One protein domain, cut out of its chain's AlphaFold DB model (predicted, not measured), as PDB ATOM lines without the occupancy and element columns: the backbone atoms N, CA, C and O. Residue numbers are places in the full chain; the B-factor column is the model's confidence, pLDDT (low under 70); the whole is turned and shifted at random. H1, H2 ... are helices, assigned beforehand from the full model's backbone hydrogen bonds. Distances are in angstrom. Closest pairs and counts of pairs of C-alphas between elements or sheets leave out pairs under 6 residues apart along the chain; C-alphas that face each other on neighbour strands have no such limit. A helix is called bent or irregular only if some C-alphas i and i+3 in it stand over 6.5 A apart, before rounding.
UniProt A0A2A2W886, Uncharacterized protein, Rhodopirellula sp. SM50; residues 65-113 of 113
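What this domain is: This is residues 65 to 113 of the 113 residues of an uncharacterized protein of Rhodopirellula sp. SM50 (UniProt A0A2A2W886). Two helices of equal length in residues, H1 and H2, fold back on each other as a helical hairpin, turned round by a tight link and crossed at a slant. A tail, residues 65 to 71, leads into H1, and residues 104 to 113 follow H2 at the hairpin's other end from the tight link. The printed part has 49 residues, with two named helices, H1 then H2, and no named strand, and its class is all helix. It is only just compact, close to loose, with a radius of gyration of the C-alphas of 11.3 A, and its elongated outline spans 35 by 21 by 19 A.

Where its parts are: Find C-alpha 72 at (185.600, 177.106, 121.915); from there H1, residues 72 to 85, runs 20.0 A to C-alpha 85 at (185.497, 178.806, 141.838). Next find C-alpha 90 at (195.423, 175.964, 135.852), where H2, residues 90 to 103, begins. H2 runs 19.6 A to C-alpha 103 at (182.930, 166.610, 123.955). Look at C-alphas 92 and 95, which are 6.6 A apart: H2 is irregular there, but only just.

How they stand to each other: Start from H1 and look across to H2: the two touch, with 13 pairs of C-alphas within 8 A. Their closest C-alphas are those of Val 79 and Leu 97, 6.1 A apart. Their lines stand at a steep tilt of 40 degrees, and they run opposite ways. Along the backbone of H1 every O i to N i+4 pair is within hydrogen-bond range, and in H2 8 of 10 are.

The domain as a whole: The two C-alphas farthest apart are those of Pro 65 and Asp 91, at 36.7 A. The printed part has no cut, and it ends at Ile 113, the chain's last residue. In the B-factor column you will find a mean pLDDT of the printed part of 86.3, with residues 65 to 66 and 111 to 113 under 70 in this model.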
ATOM      1  N   PRO A  65     166.877 185.632 118.577       64.81
ATOM      2  CA  PRO A  65     168.056 185.495 117.742       64.81
ATOM      3  C   PRO A  65     168.375 184.001 117.633       64.81
ATOM      4  O   PRO A  65     168.200 183.276 118.622       64.81
ATOM      5  N   PRO A  66     168.760 183.509 116.441       67.75
ATOM      6  CA  PRO A  66     169.114 182.107 116.296       67.75
ATOM      7  C   PRO A  66     170.149 181.761 117.373       67.75
ATOM      8  O   PRO A  66     170.993 182.615 117.677       67.75
ATOM      9  N   PRO A  67     170.080 180.565 117.987       72.38
ATOM     10  CA  PRO A  67     171.072 180.174 118.974       72.38
ATOM     11  C   PRO A  67     172.445 180.337 118.330       72.38
ATOM     12  O   PRO A  67     172.734 179.732 117.296       72.38
ATOM     13  N   ARG A  68     173.263 181.232 118.894       79.25
ATOM     14  CA  ARG A  68     174.632 181.419 118.426       79.25
ATOM     15  C   ARG A  68     175.324 180.068 118.570       79.25
ATOM     16  O   ARG A  68     175.220 179.447 119.626       79.25
ATOM     17  N   ALA A  69     175.994 179.621 117.510       80.88
ATOM     18  CA  ALA A  69     176.815 178.422 117.586       80.88
ATOM     19  C   ALA A  69     177.786 178.573 118.762       80.88
ATOM     20  O   ALA A  69     178.428 179.619 118.901       80.88
ATOM     21  N   GLN A  70     177.837 177.557 119.622       84.19
ATOM     22  CA  GLN A  70     178.795 177.517 120.717       84.19
ATOM     23  C   GLN A  70     180.201 177.664 120.133       84.19
ATOM     24  O   GLN A  70     180.514 177.057 119.111       84.19
ATOM     25  N   THR A  71     181.031 178.491 120.754       90.25
ATOM     26  CA  THR A  71     182.433 178.668 120.369       90.25
ATOM     27  C   THR A  71     183.350 177.943 121.358       90.25
ATOM     28  O   THR A  71     182.946 177.726 122.506       90.25
ATOM     29  N   PRO A  72     184.599 177.616 120.974       89.06
ATOM     30  CA  PRO A  72     185.600 177.106 121.915       89.06
ATOM     31  C   PRO A  72     185.745 178.001 123.154       89.06
ATOM     32  O   PRO A  72     185.732 177.512 124.277       89.06
ATOM     33  N   ASN A  73     185.730 179.327 122.971       90.62
ATOM     34  CA  ASN A  73     185.808 180.293 124.069       90.62
ATOM     35  C   ASN A  73     184.607 180.226 125.036       90.62
ATOM     36  O   ASN A  73     184.747 180.492 126.230       90.62
ATOM     37  N   ASP A  74     183.417 179.844 124.566       91.06
ATOM     38  CA  ASP A  74     182.270 179.632 125.461       91.06
ATOM     39  C   ASP A  74     182.489 178.403 126.357       91.06
ATOM     40  O   ASP A  74     182.116 178.405 127.536       91.06
ATOM     41  N   VAL A  75     183.117 177.355 125.811       91.25
ATOM     42  CA  VAL A  75     183.517 176.158 126.565       91.25
ATOM     43  C   VAL A  75     184.622 176.510 127.560       91.25
ATOM     44  O   VAL A  75     184.463 176.195 128.743       91.25
ATOM     45  N   PHE A  76     185.647 177.250 127.123       91.06
ATOM     46  CA  PHE A  76     186.719 177.787 127.964       91.06
ATOM     47  C   PHE A  76     186.183 178.471 129.209       91.06
ATOM     48  O   PHE A  76     186.411 178.045 130.345       91.06
ATOM     49  N   MET A  77     185.411 179.536 128.985       91.81
ATOM     50  CA  MET A  77     184.948 180.431 130.031       91.81
ATOM     51  C   MET A  77     184.067 179.679 131.018       91.81
ATOM     52  O   MET A  77     184.140 179.929 132.222       91.81
ATOM     53  N   ARG A  78     183.265 178.723 130.537       93.31
ATOM     54  CA  ARG A  78     182.453 177.859 131.395       93.31
ATOM     55  C   ARG A  78     183.321 176.964 132.279       93.31
ATOM     56  O   ARG A  78     183.093 176.925 133.490       93.31
ATOM     57  N   VAL A  79     184.294 176.257 131.706       92.31
ATOM     58  CA  VAL A  79     185.134 175.294 132.436       92.31
ATOM     59  C   VAL A  79     186.053 176.014 133.417       92.31
ATOM     60  O   VAL A  79     186.015 175.708 134.611       92.31
ATOM     61  N   VAL A  80     186.803 177.016 132.954       91.25
ATOM     62  CA  VAL A  80     187.742 177.781 133.784       91.25
ATOM     63  C   VAL A  80     187.019 178.474 134.929       91.25
ATOM     64  O   VAL A  80     187.442 178.362 136.077       91.25
ATOM     65  N   ARG A  81     185.888 179.146 134.670       92.19
ATOM     66  CA  ARG A  81     185.133 179.831 135.733       92.19
ATOM     67  C   ARG A  81     184.601 178.859 136.783       92.19
ATOM     68  O   ARG A  81     184.585 179.202 137.963       92.19
ATOM     69  N   THR A  82     184.157 177.676 136.367       92.69
ATOM     70  CA  THR A  82     183.626 176.657 137.282       92.69
ATOM     71  C   THR A  82     184.730 176.098 138.174       92.69
ATOM     72  O   THR A  82     184.579 176.076 139.392       92.69
ATOM     73  N   HIS A  83     185.873 175.733 137.596       90.31
ATOM     74  CA  HIS A  83     186.955 175.097 138.345       90.31
ATOM     75  C   HIS A  83     187.789 176.091 139.161       90.31
ATOM     76  O   HIS A  83     188.191 175.771 140.277       90.31
ATOM     77  N   ARG A  84     187.948 177.342 138.702       89.31
ATOM     78  CA  ARG A  84     188.549 178.408 139.526       89.31
ATOM     79  C   ARG A  84     187.712 178.729 140.760       89.31
ATOM     80  O   ARG A  84     188.271 178.977 141.821       89.31
ATOM     81  N   ARG A  85     186.378 178.681 140.660       90.00
ATOM     82  CA  ARG A  85     185.497 178.806 141.838       90.00
ATOM     83  C   ARG A  85     185.674 177.661 142.832       90.00
ATOM     84  O   ARG A  85     185.473 177.874 144.020       90.00
ATOM     85  N   ALA A  86     186.057 176.483 142.352       91.00
ATOM     86  CA  ALA A  86     186.392 175.332 143.183       91.00
ATOM     87  C   ALA A  86     187.856 175.341 143.677       91.00
ATOM     88  O   ALA A  86     188.260 174.419 144.379       91.00
ATOM     89  N   GLY A  87     188.643 176.376 143.349       91.94
ATOM     90  CA  GLY A  87     190.015 176.548 143.834       91.94
ATOM     91  C   GLY A  87     191.072 175.703 143.120       91.94
ATOM     92  O   GLY A  87     192.173 175.561 143.642       91.94
ATOM     93  N   LEU A  88     190.760 175.138 141.950       92.06
ATOM     94  CA  LEU A  88     191.722 174.342 141.185       92.06
ATOM     95  C   LEU A  88     192.770 175.234 140.508       92.06
ATOM     96  O   LEU A  88     192.468 176.352 140.077       92.06
ATOM     97  N   SER A  89     193.993 174.715 140.383       90.19
ATOM     98  CA  SER A  89     195.070 175.359 139.627       90.19
ATOM     99  C   SER A  89     194.894 175.171 138.119       90.19
ATOM    100  O   SER A  89     194.248 174.228 137.667       90.19
ATOM    101  N   ASP A  90     195.515 176.038 137.317       86.81
ATOM    102  CA  ASP A  90     195.423 175.964 135.852       86.81
ATOM    103  C   ASP A  90     195.920 174.602 135.302       86.81
ATOM    104  O   ASP A  90     195.342 174.073 134.351       86.81
ATOM    105  N   ASP A  91     196.905 173.968 135.953       89.75
ATOM    106  CA  ASP A  91     197.381 172.621 135.599       89.75
ATOM    107  C   ASP A  91     196.325 171.528 135.823       89.75
ATOM    108  O   ASP A  91     196.271 170.561 135.062       89.75
ATOM    109  N   GLN A  92     195.473 171.687 136.839       90.25
ATOM    110  CA  GLN A  92     194.358 170.779 137.117       90.25
ATOM    111  C   GLN A  92     193.156 171.050 136.200       90.25
ATOM    112  O   GLN A  92     192.383 170.139 135.916       90.25
ATOM    113  N   ILE A  93     193.000 172.289 135.724       91.69
ATOM    114  CA  ILE A  93     191.902 172.703 134.838       91.69
ATOM    115  C   ILE A  93     192.137 172.239 133.398       91.69
ATOM    116  O   ILE A  93     191.188 171.842 132.724       91.69
ATOM    117  N   ARG A  94     193.388 172.264 132.922       89.56
ATOM    118  CA  ARG A  94     193.766 171.901 131.546       89.56
ATOM    119  C   ARG A  94     193.192 170.558 131.051       89.56
ATOM    120  O   ARG A  94     192.535 170.580 130.014       89.56
ATOM    121  N   PRO A  95     193.333 169.419 131.759       92.50
ATOM    122  CA  PRO A  95     192.767 168.152 131.284       92.50
ATOM    123  C   PRO A  95     191.229 168.150 131.235       92.50
ATOM    124  O   PRO A  95     190.635 167.501 130.374       92.50
ATOM    125  N   GLU A  96     190.563 168.886 132.129       91.44
ATOM    126  CA  GLU A  96     189.097 169.013 132.134       91.44
ATOM    127  C   GLU A  96     188.600 169.911 130.993       91.44
ATOM    128  O   GLU A  96     187.551 169.655 130.396       91.44
ATOM    129  N   LEU A  97     189.379 170.935 130.643       92.06
ATOM    130  CA  LEU A  97     189.117 171.794 129.496       92.06
ATOM    131  C   LEU A  97     189.246 171.034 128.172       92.06
ATOM    132  O   LEU A  97     188.330 171.092 127.353       92.06
ATOM    133  N   GLU A  98     190.328 170.277 127.988       92.25
ATOM    134  CA  GLU A  98     190.550 169.456 126.790       92.25
ATOM    135  C   GLU A  98     189.396 168.464 126.571       92.25
ATOM    136  O   GLU A  98     188.840 168.374 125.475       92.25
ATOM    137  N   ARG A  99     188.958 167.773 127.636       92.31
ATOM    138  CA  ARG A  99     187.792 166.872 127.592       92.31
ATOM    139  C   ARG A  99     186.511 167.599 127.195       92.31
ATOM    140  O   ARG A  99     185.735 167.078 126.393       92.31
ATOM    141  N   ALA A 100     186.276 168.787 127.747       91.38
ATOM    142  CA  ALA A 100     185.080 169.571 127.463       91.38
ATOM    143  C   ALA A 100     185.052 170.111 126.024       91.38
ATOM    144  O   ALA A 100     183.978 170.160 125.422       91.38
ATOM    145  N   LEU A 101     186.208 170.491 125.471       92.75
ATOM    146  CA  LEU A 101     186.350 170.918 124.078       92.75
ATOM    147  C   LEU A 101     186.070 169.758 123.118       92.75
ATOM    148  O   LEU A 101     185.234 169.905 122.227       92.75
ATOM    149  N   VAL A 102     186.663 168.584 123.357       92.56
ATOM    150  CA  VAL A 102     186.427 167.377 122.544       92.56
ATOM    151  C   VAL A 102     184.963 166.935 122.608       92.56
ATOM    152  O   VAL A 102     184.362 166.647 121.574       92.56
ATOM    153  N   ALA A 103     184.349 166.939 123.795       91.56
ATOM    154  CA  ALA A 103     182.930 166.610 123.955       91.56
ATOM    155  C   ALA A 103     181.999 167.595 123.225       91.56
ATOM    156  O   ALA A 103     180.901 167.221 122.818       91.56
ATOM    157  N   ALA A 104     182.438 168.844 123.046       88.75
ATOM    158  CA  ALA A 104     181.741 169.862 122.265       88.75
ATOM    159  C   ALA A 104     182.093 169.833 120.762       88.75
ATOM    160  O   ALA A 104     181.572 170.646 120.001       88.75
ATOM    161  N   GLY A 105     182.941 168.893 120.320       91.06
ATOM    162  CA  GLY A 105     183.339 168.725 118.920       91.06
ATOM    163  C   GLY A 105     184.464 169.655 118.457       91.06
ATOM    164  O   GLY A 105     184.681 169.789 117.254       91.06
ATOM    165  N   PHE A 106     185.175 170.303 119.383       91.00
ATOM    166  CA  PHE A 106     186.328 171.153 119.088       91.00
ATOM    167  C   PHE A 106     187.647 170.394 119.255       91.00
ATOM    168  O   PHE A 106     187.726 169.392 119.967       91.00
ATOM    169  N   ALA A 107     188.703 170.899 118.613       88.31
ATOM    170  CA  ALA A 107     190.057 170.433 118.884       88.31
ATOM    171  C   ALA A 107     190.443 170.747 120.348       88.31
ATOM    172  O   ALA A 107     190.027 171.783 120.877       88.31
ATOM    173  N   PRO A 108     191.226 169.884 121.017       84.88
ATOM    174  CA  PRO A 108     191.618 170.082 122.416       84.88
ATOM    175  C   PRO A 108     192.457 171.353 122.642       84.88
ATOM    176  O   PRO A 108     192.525 171.854 123.758       84.88
ATOM    177  N   ASP A 109     193.057 171.900 121.585       82.56
ATOM    178  CA  ASP A 109     193.872 173.115 121.555       82.56
ATOM    179  C   ASP A 109     193.196 174.292 120.822       82.56
ATOM    180  O   ASP A 109     193.849 175.295 120.532       82.56
ATOM    181  N   ALA A 110     191.885 174.205 120.559       77.88
ATOM    182  CA  ALA A 110     191.120 175.161 119.741       77.88
ATOM    183  C   ALA A 110     191.079 176.615 120.262       77.88
ATOM    184  O   ALA A 110     190.523 177.488 119.600       77.88
ATOM    185  N   GLU A 111     191.644 176.889 121.434       67.94
ATOM    186  CA  GLU A 111     191.772 178.232 122.007       67.94
ATOM    187  C   GLU A 111     193.094 178.934 121.664       67.94
ATOM    188  O   GLU A 111     193.244 180.119 121.958       67.94
ATOM    189  N   ARG A 112     194.061 178.240 121.046       57.53
ATOM    190  CA  ARG A 112     195.338 178.829 120.603       57.53
ATOM    191  C   ARG A 112     195.201 179.417 119.193       57.53
ATOM    192  O   ARG A 112     195.803 178.898 118.256       57.53
ATOM    193  N   ILE A 113     194.409 180.479 119.035       42.50
ATOM    194  CA  ILE A 113     194.375 181.318 117.818       42.50
ATOM    195  C   ILE A 113     194.419 182.789 118.221       42.50
ATOM    196  O   ILE A 113     193.580 183.187 119.059       42.50
TER     197      ILE A 113